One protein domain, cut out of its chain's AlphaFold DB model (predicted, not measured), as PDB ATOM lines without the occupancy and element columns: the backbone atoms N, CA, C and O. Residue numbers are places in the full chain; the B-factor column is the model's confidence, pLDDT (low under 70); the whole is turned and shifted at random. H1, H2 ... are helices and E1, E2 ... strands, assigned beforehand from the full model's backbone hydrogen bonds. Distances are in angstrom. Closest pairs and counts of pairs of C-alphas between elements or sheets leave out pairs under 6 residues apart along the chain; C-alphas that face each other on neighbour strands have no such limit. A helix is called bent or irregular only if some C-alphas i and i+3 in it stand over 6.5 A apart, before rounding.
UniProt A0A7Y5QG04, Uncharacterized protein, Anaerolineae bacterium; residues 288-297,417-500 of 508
ATOM      1  N   ALA A 288      14.581 -54.645  -6.270       83.31
ATOM      2  CA  ALA A 288      14.247 -53.926  -7.498       83.31
ATOM      3  C   ALA A 288      15.277 -52.848  -7.875       83.31
ATOM      4  O   ALA A 288      15.639 -52.725  -9.044       83.31
ATOM      5  N   ILE A 289      15.795 -52.084  -6.903       84.12
ATOM      6  CA  ILE A 289      16.847 -51.083  -7.161       84.12
ATOM      7  C   ILE A 289      18.128 -51.771  -7.650       84.12
ATOM      8  O   ILE A 289      18.754 -51.304  -8.605       84.12
ATOM      9  N   ARG A 290      18.519 -52.887  -7.018       84.25
ATOM     10  CA  ARG A 290      19.722 -53.640  -7.397       84.25
ATOM     11  C   ARG A 290      19.600 -54.217  -8.810       84.25
ATOM     12  O   ARG A 290      20.549 -54.111  -9.584       84.25
ATOM     13  N   GLU A 291      18.448 -54.784  -9.154       83.88
ATOM     14  CA  GLU A 291      18.171 -55.317 -10.492       83.88
ATOM     15  C   GLU A 291      18.168 -54.214 -11.555       83.88
ATOM     16  O   GLU A 291      18.855 -54.335 -12.569       83.88
ATOM     17  N   ALA A 292      17.489 -53.094 -11.293       80.50
ATOM     18  CA  ALA A 292      17.459 -51.951 -12.204       80.50
ATOM     19  C   ALA A 292      18.851 -51.331 -12.419       80.50
ATOM     20  O   ALA A 292      19.147 -50.828 -13.499       80.50
ATOM     21  N   LYS A 293      19.737 -51.394 -11.416       81.25
ATOM     22  CA  LYS A 293      21.137 -50.969 -11.547       81.25
ATOM     23  C   LYS A 293      21.977 -51.943 -12.380       81.25
ATOM     24  O   LYS A 293      22.857 -51.502 -13.118       81.25
ATOM     25  N   ALA A 294      21.737 -53.250 -12.253       75.94
ATOM     26  CA  ALA A 294      22.453 -54.276 -13.015       75.94
ATOM     27  C   ALA A 294      22.143 -54.200 -14.518       75.94
ATOM     28  O   ALA A 294      23.007 -54.472 -15.355       75.94
ATOM     29  N   ILE A 295      20.933 -53.762 -14.866       71.50
ATOM     30  CA  ILE A 295      20.540 -53.419 -16.232       71.50
ATOM     31  C   ILE A 295      21.130 -52.038 -16.537       71.50
ATOM     32  O   ILE A 295      20.451 -51.024 -16.449       71.50
ATOM     33  N   SER A 296      22.433 -51.993 -16.823       51.31
ATOM     34  CA  SER A 296      23.192 -50.761 -17.047       51.31
ATOM     35  C   SER A 296      22.432 -49.802 -17.976       51.31
ATOM     36  O   SER A 296      22.358 -50.008 -19.190       51.31
ATOM     37  N   ILE A 297      21.846 -48.751 -17.393       52.72
ATOM     38  CA  ILE A 297      21.046 -47.759 -18.109       52.72
ATOM     39  C   ILE A 297      22.026 -46.919 -18.917       52.72
ATOM     40  O   ILE A 297      22.640 -45.983 -18.408       52.72
ATOM     41  N   ASN A 417      -6.578 -41.365  -7.263       92.69
ATOM     42  CA  ASN A 417      -6.432 -40.803  -5.923       92.69
ATOM     43  C   ASN A 417      -4.953 -40.775  -5.504       92.69
ATOM     44  O   ASN A 417      -4.391 -41.791  -5.105       92.69
ATOM     45  N   TYR A 418      -4.334 -39.598  -5.543       93.06
ATOM     46  CA  TYR A 418      -2.938 -39.402  -5.131       93.06
ATOM     47  C   TYR A 418      -2.749 -39.209  -3.615       93.06
ATOM     48  O   TYR A 418      -1.654 -38.880  -3.174       93.06
ATOM     49  N   GLY A 419      -3.788 -39.429  -2.799       86.50
ATOM     50  CA  GLY A 419      -3.710 -39.363  -1.334       86.50
ATOM     51  C   GLY A 419      -2.869 -40.468  -0.674       86.50
ATOM     52  O   GLY A 419      -2.675 -40.421   0.538       86.50
ATOM     53  N   GLY A 420      -2.359 -41.427  -1.456       74.25
ATOM     54  CA  GLY A 420      -1.551 -42.561  -1.001       74.25
ATOM     55  C   GLY A 420      -2.363 -43.851  -0.826       74.25
ATOM     56  O   GLY A 420      -3.554 -43.809  -0.532       74.25
ATOM     57  N   ALA A 421      -1.699 -44.995  -1.031       84.06
ATOM     58  CA  ALA A 421      -2.241 -46.353  -0.894       84.06
ATOM     59  C   ALA A 421      -3.484 -46.656  -1.761       84.06
ATOM     60  O   ALA A 421      -4.327 -47.472  -1.392       84.06
ATOM     61  N   ALA A 422      -3.595 -46.008  -2.921       93.25
ATOM     62  CA  ALA A 422      -4.655 -46.259  -3.896       93.25
ATOM     63  C   ALA A 422      -4.120 -47.014  -5.123       93.25
ATOM     64  O   ALA A 422      -2.916 -47.223  -5.264       93.25
ATOM     65  N   THR A 423      -5.010 -47.366  -6.048       95.25
ATOM     66  CA  THR A 423      -4.650 -47.971  -7.334       95.25
ATOM     67  C   THR A 423      -5.141 -47.094  -8.480       95.25
ATOM     68  O   THR A 423      -6.228 -46.522  -8.416       95.25
ATOM     69  N   THR A 424      -4.348 -47.004  -9.545       97.25
ATOM     70  CA  THR A 424      -4.748 -46.422 -10.832       97.25
ATOM     71  C   THR A 424      -4.342 -47.337 -11.984       97.25
ATOM     72  O   THR A 424      -3.690 -48.361 -11.774       97.25
ATOM     73  N   PHE A 425      -4.728 -46.981 -13.208       97.44
ATOM     74  CA  PHE A 425      -4.523 -47.814 -14.384       97.44
ATOM     75  C   PHE A 425      -3.954 -47.042 -15.570       97.44
ATOM     76  O   PHE A 425      -4.306 -45.893 -15.832       97.44
ATOM     77  N   ILE A 426      -3.108 -47.720 -16.341       96.50
ATOM     78  CA  ILE A 426      -2.546 -47.224 -17.593       96.50
ATOM     79  C   ILE A 426      -3.012 -48.142 -18.721       96.50
ATOM     80  O   ILE A 426      -2.576 -49.285 -18.823       96.50
ATOM     81  N   LEU A 427      -3.870 -47.619 -19.599       94.88
ATOM     82  CA  LEU A 427      -4.137 -48.218 -20.911       94.88
ATOM     83  C   LEU A 427      -2.878 -48.043 -21.766       94.88
ATOM     84  O   LEU A 427      -2.559 -46.903 -22.127       94.88
ATOM     85  N   ARG A 428      -2.153 -49.136 -22.023       94.31
ATOM     86  CA  ARG A 428      -0.889 -49.145 -22.765       94.31
ATOM     87  C   ARG A 428      -1.171 -49.264 -24.260       94.31
ATOM     88  O   ARG A 428      -1.665 -50.282 -24.726       94.31
ATOM     89  N   THR A 429      -0.833 -48.223 -25.018       92.38
ATOM     90  CA  THR A 429      -0.835 -48.264 -26.494       92.38
ATOM     91  C   THR A 429       0.573 -48.338 -27.080       92.38
ATOM     92  O   THR A 429       0.761 -48.867 -28.170       92.38
ATOM     93  N   SER A 430       1.566 -47.835 -26.349       92.75
ATOM     94  CA  SER A 430       2.991 -48.043 -26.604       92.75
ATOM     95  C   SER A 430       3.750 -48.026 -25.279       92.75
ATOM     96  O   SER A 430       3.234 -47.543 -24.262       92.75
ATOM     97  N   GLU A 431       4.974 -48.547 -25.274       93.56
ATOM     98  CA  GLU A 431       5.793 -48.549 -24.064       93.56
ATOM     99  C   GLU A 431       6.181 -47.124 -23.646       93.56
ATOM    100  O   GLU A 431       6.052 -46.771 -22.477       93.56
ATOM    101  N   GLU A 432       6.533 -46.260 -24.598       93.00
ATOM    102  CA  GLU A 432       6.891 -44.860 -24.342       93.00
ATOM    103  C   GLU A 432       5.714 -44.085 -23.742       93.00
ATOM    104  O   GLU A 432       5.879 -43.293 -22.810       93.00
ATOM    105  N   GLN A 433       4.501 -44.331 -24.245       94.06
ATOM    106  CA  GLN A 433       3.284 -43.728 -23.714       94.06
ATOM    107  C   GLN A 433       3.014 -44.195 -22.280       94.06
ATOM    108  O   GLN A 433       2.607 -43.384 -21.438       94.06
ATOM    109  N   ALA A 434       3.203 -45.485 -21.995       95.50
ATOM    110  CA  ALA A 434       2.990 -46.035 -20.662       95.50
ATOM    111  C   ALA A 434       4.030 -45.510 -19.665       95.50
ATOM    112  O   ALA A 434       3.658 -45.051 -18.588       95.50
ATOM    113  N   GLN A 435       5.299 -45.464 -20.065       96.69
ATOM    114  CA  GLN A 435       6.396 -44.865 -19.312       96.69
ATOM    115  C   GLN A 435       6.136 -43.383 -18.987       96.69
ATOM    116  O   GLN A 435       6.259 -42.959 -17.835       96.69
ATOM    117  N   ALA A 436       5.693 -42.591 -19.970       94.88
ATOM    118  CA  ALA A 436       5.364 -41.182 -19.763       94.88
ATOM    119  C   ALA A 436       4.190 -40.983 -18.787       94.88
ATOM    120  O   ALA A 436       4.247 -40.089 -17.936       94.88
ATOM    121  N   LYS A 437       3.141 -41.818 -18.873       96.00
ATOM    122  CA  LYS A 437       2.021 -41.787 -17.916       96.00
ATOM    123  C   LYS A 437       2.440 -42.247 -16.523       96.00
ATOM    124  O   LYS A 437       2.037 -41.615 -15.552       96.00
ATOM    125  N   LEU A 438       3.273 -43.284 -16.412       97.56
ATOM    126  CA  LEU A 438       3.804 -43.731 -15.126       97.56
ATOM    127  C   LEU A 438       4.558 -42.593 -14.442       97.56
ATOM    128  O   LEU A 438       4.252 -42.257 -13.302       97.56
ATOM    129  N   ARG A 439       5.478 -41.940 -15.159       97.06
ATOM    130  CA  ARG A 439       6.203 -40.773 -14.647       97.06
ATOM    131  C   ARG A 439       5.249 -39.680 -14.168       97.06
ATOM    132  O   ARG A 439       5.473 -39.123 -13.100       97.06
ATOM    133  N   HIS A 440       4.194 -39.382 -14.930       96.62
ATOM    134  CA  HIS A 440       3.185 -38.408 -14.518       96.62
ATOM    135  C   HIS A 440       2.510 -38.808 -13.198       96.62
ATOM    136  O   HIS A 440       2.456 -37.988 -12.286       96.62
ATOM    137  N   HIS A 441       2.059 -40.058 -13.062       97.19
ATOM    138  CA  HIS A 441       1.450 -40.536 -11.820       97.19
ATOM    139  C   HIS A 441       2.417 -40.467 -10.636       97.19
ATOM    140  O   HIS A 441       2.041 -39.964  -9.583       97.19
ATOM    141  N   VAL A 442       3.668 -40.904 -10.814       96.94
ATOM    142  CA  VAL A 442       4.689 -40.838  -9.759       96.94
ATOM    143  C   VAL A 442       4.959 -39.384  -9.367       96.94
ATOM    144  O   VAL A 442       4.963 -39.079  -8.183       96.94
ATOM    145  N   ALA A 443       5.095 -38.470 -10.333       96.19
ATOM    146  CA  ALA A 443       5.325 -37.045 -10.079       96.19
ATOM    147  C   ALA A 443       4.164 -36.349  -9.349       96.19
ATOM    148  O   ALA A 443       4.399 -35.413  -8.595       96.19
ATOM    149  N   GLN A 444       2.918 -36.774  -9.586       95.88
ATOM    150  CA  GLN A 444       1.751 -36.279  -8.844       95.88
ATOM    151  C   GLN A 444       1.666 -36.872  -7.431       95.88
ATOM    152  O   GLN A 444       1.119 -36.242  -6.531       95.88
ATOM    153  N   LEU A 445       2.180 -38.089  -7.249       96.00
ATOM    154  CA  LEU A 445       2.091 -38.843  -6.004       96.00
ATOM    155  C   LEU A 445       3.161 -38.447  -4.979       96.00
ATOM    156  O   LEU A 445       2.867 -38.356  -3.789       96.00
ATOM    157  N   VAL A 446       4.412 -38.272  -5.413       95.31
ATOM    158  CA  VAL A 446       5.540 -38.002  -4.509       95.31
ATOM    159  C   VAL A 446       5.794 -36.505  -4.378       95.31
ATOM    160  O   VAL A 446       5.726 -35.757  -5.348       95.31
ATOM    161  N   ASN A 447       6.181 -36.057  -3.184       93.44
ATOM    162  CA  ASN A 447       6.581 -34.666  -2.949       93.44
ATOM    163  C   ASN A 447       8.061 -34.421  -3.315       93.44
ATOM    164  O   ASN A 447       8.821 -33.844  -2.539       93.44
ATOM    165  N   LEU A 448       8.495 -34.941  -4.466       91.38
ATOM    166  CA  LEU A 448       9.859 -34.830  -4.986       91.38
ATOM    167  C   LEU A 448       9.803 -34.524  -6.489       91.38
ATOM    168  O   LEU A 448       8.920 -35.031  -7.182       91.38
ATOM    169  N   PRO A 449      10.746 -33.735  -7.031       92.69
ATOM    170  CA  PRO A 449      10.827 -33.532  -8.470       92.69
ATOM    171  C   PRO A 449      11.190 -34.850  -9.162       92.69
ATOM    172  O   PRO A 449      12.205 -35.461  -8.837       92.69
ATOM    173  N   VAL A 450      10.376 -35.270 -10.130       94.88
ATOM    174  CA  VAL A 450      10.616 -36.470 -10.943       94.88
ATOM    175  C   VAL A 450      11.030 -36.048 -12.349       94.88
ATOM    176  O   VAL A 450      10.250 -35.437 -13.081       94.88
ATOM    177  N   PHE A 451      12.260 -36.381 -12.734       94.88
ATOM    178  CA  PHE A 451      12.840 -35.955 -14.008       94.88
ATOM    179  C   PHE A 451      12.647 -36.992 -15.117       94.88
ATOM    180  O   PHE A 451      12.593 -38.195 -14.866       94.88
ATOM    181  N   ASP A 452      12.619 -36.529 -16.368       93.56
ATOM    182  CA  ASP A 452      12.446 -37.392 -17.548       93.56
ATOM    183  C   ASP A 452      13.544 -38.459 -17.659       93.56
ATOM    184  O   ASP A 452      13.266 -39.598 -18.034       93.56
ATOM    185  N   ALA A 453      14.773 -38.125 -17.255       93.94
ATOM    186  CA  ALA A 453      15.908 -39.046 -17.247       93.94
ATOM    187  C   ALA A 453      15.714 -40.260 -16.317       93.94
ATOM    188  O   ALA A 453      16.417 -41.253 -16.464       93.94
ATOM    189  N   TRP A 454      14.776 -40.196 -15.367       95.50
ATOM    190  CA  TRP A 454      14.505 -41.284 -14.420       95.50
ATOM    191  C   TRP A 454      13.430 -42.253 -14.918       95.50
ATOM    192  O   TRP A 454      13.171 -43.261 -14.269       95.50
ATOM    193  N   THR A 455      12.791 -41.964 -16.054       95.06
ATOM    194  CA  THR A 455      11.612 -42.702 -16.527       95.06
ATOM    195  C   THR A 455      11.886 -44.193 -16.726       95.06
ATOM    196  O   THR A 455      11.113 -45.019 -16.245       95.06
ATOM    197  N   SER A 456      12.994 -44.547 -17.384       94.38
ATOM    198  CA  SER A 456      13.370 -45.946 -17.630       94.38
ATOM    199  C   SER A 456      13.644 -46.704 -16.330       94.38
ATOM    200  O   SER A 456      13.172 -47.828 -16.162       94.38
ATOM    201  N   PHE A 457      14.341 -46.066 -15.385       96.50
ATOM    202  CA  PHE A 457      14.591 -46.620 -14.057       96.50
ATOM    203  C   PHE A 457      13.283 -46.865 -13.300       96.50
ATOM    204  O   PHE A 457      13.050 -47.972 -12.825       96.50
ATOM    205  N   LEU A 458      12.403 -45.860 -13.224       96.75
ATOM    206  CA  LEU A 458      11.118 -45.971 -12.527       96.75
ATOM    207  C   LEU A 458      10.222 -47.051 -13.134       96.75
ATOM    208  O   LEU A 458       9.517 -47.741 -12.404       96.75
ATOM    209  N   TRP A 459      10.263 -47.211 -14.456       96.88
ATOM    210  CA  TRP A 459       9.533 -48.256 -15.164       96.88
ATOM    211  C   TRP A 459      10.012 -49.656 -14.770       96.88
ATOM    212  O   TRP A 459       9.219 -50.476 -14.311       96.88
ATOM    213  N   GLN A 460      11.315 -49.916 -14.891       95.62
ATOM    214  CA  GLN A 460      11.901 -51.221 -14.579       95.62
ATOM    215  C   GLN A 460      11.792 -51.548 -13.088       95.62
ATOM    216  O   GLN A 460      11.286 -52.607 -12.717       95.62
ATOM    217  N   ALA A 461      12.204 -50.615 -12.226       95.50
ATOM    218  CA  ALA A 461      12.170 -50.807 -10.784       95.50
ATOM    219  C   ALA A 461      10.729 -50.897 -10.253       95.50
ATOM    220  O   ALA A 461      10.461 -51.662  -9.332       95.50
ATOM    221  N   GLY A 462       9.780 -50.178 -10.861       96.62
ATOM    222  CA  GLY A 462       8.359 -50.278 -10.530       96.62
ATOM    223  C   GLY A 462       7.764 -51.651 -10.850       96.62
ATOM    224  O   GLY A 462       6.980 -52.172 -10.057       96.62
ATOM    225  N   HIS A 463       8.156 -52.261 -11.972       96.50
ATOM    226  CA  HIS A 463       7.775 -53.637 -12.300       96.50
ATOM    227  C   HIS A 463       8.409 -54.654 -11.346       96.50
ATOM    228  O   HIS A 463       7.696 -55.492 -10.799       96.50
ATOM    229  N   ALA A 464       9.718 -54.547 -11.095       94.62
ATOM    230  CA  ALA A 464      10.429 -55.441 -10.182       94.62
ATOM    231  C   ALA A 464       9.889 -55.354  -8.739       94.62
ATOM    232  O   ALA A 464       9.729 -56.368  -8.067       94.62
ATOM    233  N   ALA A 465       9.507 -54.156  -8.287       94.31
ATOM    234  CA  ALA A 465       8.893 -53.934  -6.979       94.31
ATOM    235  C   ALA A 465       7.381 -54.247  -6.934       94.31
ATOM    236  O   ALA A 465       6.738 -53.978  -5.921       94.31
ATOM    237  N   MET A 466       6.789 -54.772  -8.016       95.75
ATOM    238  CA  MET A 466       5.350 -55.072  -8.132       95.75
ATOM    239  C   MET A 466       4.420 -53.857  -7.941       95.75
ATOM    240  O   MET A 466       3.213 -54.007  -7.715       95.75
ATOM    241  N   LEU A 467       4.953 -52.643  -8.095       95.94
ATOM    242  CA  LEU A 467       4.179 -51.400  -8.111       95.94
ATOM    243  C   LEU A 467       3.487 -51.181  -9.457       95.94
ATOM    244  O   LEU A 467       2.462 -50.506  -9.509       95.94
ATOM    245  N   VAL A 468       4.019 -51.767 -10.532       97.56
ATOM    246  CA  VAL A 468       3.401 -51.793 -11.861       97.56
ATOM    247  C   VAL A 468       3.190 -53.243 -12.275       97.56
ATOM    248  O   VAL A 468       4.139 -54.022 -12.350       97.56
ATOM    249  N   ARG A 469       1.940 -53.626 -12.540       96.75
ATOM    250  CA  ARG A 469       1.564 -55.019 -12.821       96.75
ATOM    251  C   ARG A 469       0.619 -55.115 -14.016       96.75
ATOM    252  O   ARG A 469      -0.229 -54.238 -14.175       96.75
ATOM    253  N   PRO A 470       0.713 -56.161 -14.851       96.25
ATOM    254  CA  PRO A 470      -0.312 -56.424 -15.851       96.25
ATOM    255  C   PRO A 470      -1.647 -56.735 -15.164       96.25
ATOM    256  O   PRO A 470      -1.703 -57.472 -14.181       96.25
ATOM    257  N   THR A 471      -2.723 -56.152 -15.681       96.00
ATOM    258  CA  THR A 471      -4.092 -56.376 -15.200       96.00
ATOM    259  C   THR A 471      -4.723 -57.484 -16.024       96.00
ATOM    260  O   THR A 471      -4.550 -57.524 -17.246       96.00
ATOM    261  N   ARG A 472      -5.499 -58.366 -15.386       95.38
ATOM    262  CA  ARG A 472      -6.235 -59.413 -16.100       95.38
ATOM    263  C   ARG A 472      -7.169 -58.754 -17.115       95.38
ATOM    264  O   ARG A 472      -8.100 -58.050 -16.730       95.38
ATOM    265  N   SER A 473      -6.902 -58.963 -18.396       94.69
ATOM    266  CA  SER A 473      -7.589 -58.288 -19.494       94.69
ATOM    267  C   SER A 473      -7.666 -59.176 -20.733       94.69
ATOM    268  O   SER A 473      -6.938 -60.163 -20.843       94.69
ATOM    269  N   ALA A 474      -8.582 -58.849 -21.645       94.12
ATOM    270  CA  ALA A 474      -8.721 -59.518 -22.937       94.12
ATOM    271  C   ALA A 474      -9.214 -58.549 -24.024       94.12
ATOM    272  O   ALA A 474      -9.509 -57.380 -23.759       94.12
ATOM    273  N   GLY A 475      -9.319 -59.055 -25.256       90.75
ATOM    274  CA  GLY A 475      -9.754 -58.280 -26.420       90.75
ATOM    275  C   GLY A 475      -8.636 -57.436 -27.018       90.75
ATOM    276  O   GLY A 475      -8.888 -56.342 -27.500       90.75
ATOM    277  N   GLY A 476      -7.386 -57.892 -26.912       89.12
ATOM    278  CA  GLY A 476      -6.210 -57.136 -27.357       89.12
ATOM    279  C   GLY A 476      -5.876 -55.916 -26.493       89.12
ATOM    280  O   GLY A 476      -4.857 -55.275 -26.730       89.12
ATOM    281  N   MET A 477      -6.695 -55.600 -25.487       91.19
ATOM    282  CA  MET A 477      -6.416 -54.518 -24.556       91.19
ATOM    283  C   MET A 477      -5.262 -54.886 -23.630       91.19
ATOM    284  O   MET A 477      -5.213 -55.984 -23.080       91.19
ATOM    285  N   ASP A 478      -4.391 -53.912 -23.403       93.69
ATOM    286  CA  ASP A 478      -3.263 -54.019 -22.498       93.69
ATOM    287  C   ASP A 478      -3.394 -52.966 -21.396       93.69
ATOM    288  O   ASP A 478      -3.236 -51.760 -21.625       93.69
ATOM    289  N   LEU A 479      -3.786 -53.421 -20.208       95.69
ATOM    290  CA  LEU A 479      -4.032 -52.559 -19.060       95.69
ATOM    291  C   LEU A 479      -3.025 -52.860 -17.955       95.69
ATOM    292  O   LEU A 479      -2.961 -53.976 -17.440       95.69
ATOM    293  N   LEU A 480      -2.294 -51.841 -17.518       97.56
ATOM    294  CA  LEU A 480      -1.386 -51.938 -16.383       97.56
ATOM    295  C   LEU A 480      -2.036 -51.353 -15.134       97.56
ATOM    296  O   LEU A 480      -2.578 -50.252 -15.171       97.56
ATOM    297  N   THR A 481      -1.946 -52.083 -14.033       97.69
ATOM    298  CA  THR A 481      -2.269 -51.627 -12.686       97.69
ATOM    299  C   THR A 481      -1.051 -50.909 -12.112       97.69
ATOM    300  O   THR A 481       0.062 -51.433 -12.185       97.69
ATOM    301  N   VAL A 482      -1.256 -49.735 -11.519       97.94
ATOM    302  CA  VAL A 482      -0.220 -48.947 -10.843       97.94
ATOM    303  C   VAL A 482      -0.634 -48.703  -9.398       97.94
ATOM    304  O   VAL A 482      -1.660 -48.075  -9.135       97.94
ATOM    305  N   ALA A 483       0.184 -49.172  -8.459       97.25
ATOM    306  CA  ALA A 483       0.026 -48.888  -7.042       97.25
ATOM    307  C   ALA A 483       0.487 -47.453  -6.746       97.25
ATOM    308  O   ALA A 483       1.649 -47.102  -6.956       97.25
ATOM    309  N   LEU A 484      -0.416 -46.620  -6.237       96.75
ATOM    310  CA  LEU A 484      -0.153 -45.252  -5.802       96.75
ATOM    311  C   LEU A 484       0.318 -45.225  -4.341       96.75
ATOM    312  O   LEU A 484      -0.274 -44.573  -3.481       96.75
ATOM    313  N   ASP A 485       1.400 -45.944  -4.055       95.94
ATOM    314  CA  ASP A 485       2.068 -45.945  -2.751       95.94
ATOM    315  C   ASP A 485       3.192 -44.898  -2.725       95.94
ATOM    316  O   ASP A 485       4.304 -45.124  -3.215       95.94
ATOM    317  N   ALA A 486       2.897 -43.726  -2.160       95.25
ATOM    318  CA  ALA A 486       3.849 -42.622  -2.085       95.25
ATOM    319  C   ALA A 486       5.133 -43.005  -1.333       95.25
ATOM    320  O   ALA A 486       6.217 -42.544  -1.697       95.25
ATOM    321  N   THR A 487       5.035 -43.866  -0.317       94.81
ATOM    322  CA  THR A 487       6.185 -44.320   0.466       94.81
ATOM    323  C   THR A 487       7.067 -45.235  -0.372       94.81
ATOM    324  O   THR A 487       8.274 -44.998  -0.447       94.81
ATOM    325  N   ALA A 488       6.494 -46.227  -1.055       94.94
ATOM    326  CA  ALA A 488       7.256 -47.146  -1.898       94.94
ATOM    327  C   ALA A 488       7.955 -46.425  -3.063       94.94
ATOM    328  O   ALA A 488       9.156 -46.610  -3.273       94.94
ATOM    329  N   TRP A 489       7.247 -45.537  -3.770       96.69
ATOM    330  CA  TRP A 489       7.833 -44.752  -4.862       96.69
ATOM    331  C   TRP A 489       8.913 -43.781  -4.376       96.69
ATOM    332  O   TRP A 489       9.950 -43.643  -5.024       96.69
ATOM    333  N   THR A 490       8.724 -43.155  -3.209       96.06
ATOM    334  CA  THR A 490       9.759 -42.304  -2.604       96.06
ATOM    335  C   THR A 490      11.006 -43.116  -2.262       96.06
ATOM    336  O   THR A 490      12.107 -42.678  -2.581       96.06
ATOM    337  N   ARG A 491      10.851 -44.316  -1.682       95.50
ATOM    338  CA  ARG A 491      11.970 -45.221  -1.364       95.50
ATOM    339  C   ARG A 491      12.713 -45.695  -2.614       95.50
ATOM    340  O   ARG A 491      13.938 -45.762  -2.590       95.50
ATOM    341  N   LEU A 492      12.000 -45.979  -3.707       95.88
ATOM    342  CA  LEU A 492      12.615 -46.300  -4.999       95.88
ATOM    343  C   LEU A 492      13.478 -45.146  -5.521       95.88
ATOM    344  O   LEU A 492      14.606 -45.372  -5.956       95.88
ATOM    345  N   ILE A 493      12.972 -43.911  -5.457       96.12
ATOM    346  CA  ILE A 493      13.702 -42.724  -5.925       96.12
ATOM    347  C   ILE A 493      14.920 -42.451  -5.039       96.12
ATOM    348  O   ILE A 493      16.026 -42.282  -5.552       96.12
ATOM    349  N   THR A 494      14.751 -42.417  -3.715       95.62
ATOM    350  CA  THR A 494      15.857 -42.117  -2.796       95.62
ATOM    351  C   THR A 494      16.922 -43.205  -2.818       95.62
ATOM    352  O   THR A 494      18.102 -42.881  -2.899       95.62
ATOM    353  N   GLY A 495      16.526 -44.480  -2.845       93.12
ATOM    354  CA  GLY A 495      17.460 -45.596  -2.971       93.12
ATOM    355  C   GLY A 495      18.161 -45.633  -4.334       93.12
ATOM    356  O   GLY A 495      19.356 -45.914  -4.405       93.12
ATOM    357  N   GLY A 496      17.463 -45.278  -5.418       94.19
ATOM    358  CA  GLY A 496      18.068 -45.123  -6.743       94.19
ATOM    359  C   GLY A 496      19.129 -44.016  -6.792       94.19
ATOM    360  O   GLY A 496      20.174 -44.202  -7.417       94.19
ATOM    361  N   LEU A 497      18.890 -42.892  -6.107       94.38
ATOM    362  CA  LEU A 497      19.856 -41.795  -5.967       94.38
ATOM    363  C   LEU A 497      21.058 -42.199  -5.104       94.38
ATOM    364  O   LEU A 497      22.197 -41.960  -5.494       94.38
ATOM    365  N   GLU A 498      20.814 -42.839  -3.959       92.44
ATOM    366  CA  GLU A 498      21.860 -43.292  -3.032       92.44
ATOM    367  C   GLU A 498      22.807 -44.305  -3.690       92.44
ATOM    368  O   GLU A 498      24.022 -44.235  -3.521       92.44
ATOM    369  N   GLN A 499      22.270 -45.209  -4.510       90.88
ATOM    370  CA  GLN A 499      23.071 -46.196  -5.232       90.88
ATOM    371  C   GLN A 499      23.716 -45.677  -6.522       90.88
ATOM    372  O   GLN A 499      24.446 -46.434  -7.176       90.88
ATOM    373  N   GLY A 500      23.429 -44.435  -6.923       92.25
ATOM    374  CA  GLY A 500      23.872 -43.869  -8.196       92.25
ATOM    375  C   GLY A 500      23.255 -44.539  -9.430       92.25
ATOM    376  O   GLY A 500      23.837 -44.460 -10.507       92.25
TER     377      GLY A 500
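This is residues 288 to 297 and 417 to 500 of the 508 residues of an uncharacterized protein of Anaerolineae bacterium (UniProt A0A7Y5QG04). A small wall of three strands, E1, E4 and E2, has helix H2 lying along one face, and no named helix covers the other. H3 stands across H2, H4 starts near the last residues of H2 and crosses H3, and H1 packs on H3 at one end of the domain, while E3 and the turn after it reach out at the other end. The printed part has 94 residues with four named helices and four named strands, in the order H1 E1 H2 H3 E2 E3 E4 H4; the sheet order is E1 - E4 - E2, all antiparallel, and the class is mixed, helices and strands. The whole is compact, with a radius of gyration of the C-alphas of 12.8 A and spans of 42 by 31 by 20 A.

Begin in the sheet: find C-alpha 422 at (-4.655, -46.259, -3.896), from which E1, residues 422 to 427, runs 17.1 A. E4, residues 479 to 484, covers 15.6 A, and E2, residues 468 to 470, 7.2 A. E3, residues 472 to 474, covers 7.3 A and pairs with no named strand. H2, residues 431 to 445, is 20.8 A long, and H3, residues 452 to 464, is 19.6 A long. H3 is irregular: C-alphas 453 and 456 are 7.4 A apart. H1, residues 288 to 294, measures 9.9 A; H4, residues 486 to 498, measures 18.0 A and ends with C-alpha 498 at (21.860, -43.292, -3.032).

Look between E1 and E4 for N 426 and O 480, 2.8 A apart, and between E4 and E2 for N 481 and O 469, also 2.8 A. E2 runs on into E3 across a break of 1 residue, at 45 degrees. E1, H2 H3 and E2 form a split strand-helix-strand unit, two strands running the same way with E4 between them, and its crossover is right-handed. H2 is on the sheet at a height of 9.5 A, over E1 and E4, in two layers, a helix on one face of a sheet; it runs along the strands, at 17 degrees to E4 on the local plane. H3 only grazes the sheet with residues 458 to 463. With its residues 435 to 439 alone, H2 touches H3, about perpendicular at 87 degrees; their closest C-alphas, of Arg 439 and Thr 455, are 6.0 A apart. H4 touches H3 at a steep tilt of 66 degrees, opposite ways, with the closest C-alphas, of Leu 492 and Ala 461, 7.3 A apart. H1 touches H3 at a steep tilt of 64 degrees, opposite ways; the closest C-alphas are those of Ala 288 and Ala 464, at 4.9 A. In H1, H2 and H4 every O i to N i+4 pair is within hydrogen-bond range, in H3 7 of 9.

The two C-alphas farthest apart are those of Gly 475 and Glu 498, 42.1 A. Residues 298 to 416 are not printed, and C-alphas 297 and 417 stand 30.9 A apart across the cut. Of the links that are printed whole, H2 to H3 is short and the others are tight. The mean pLDDT of the printed part is 92.5; residues 296 to 297 are under 70.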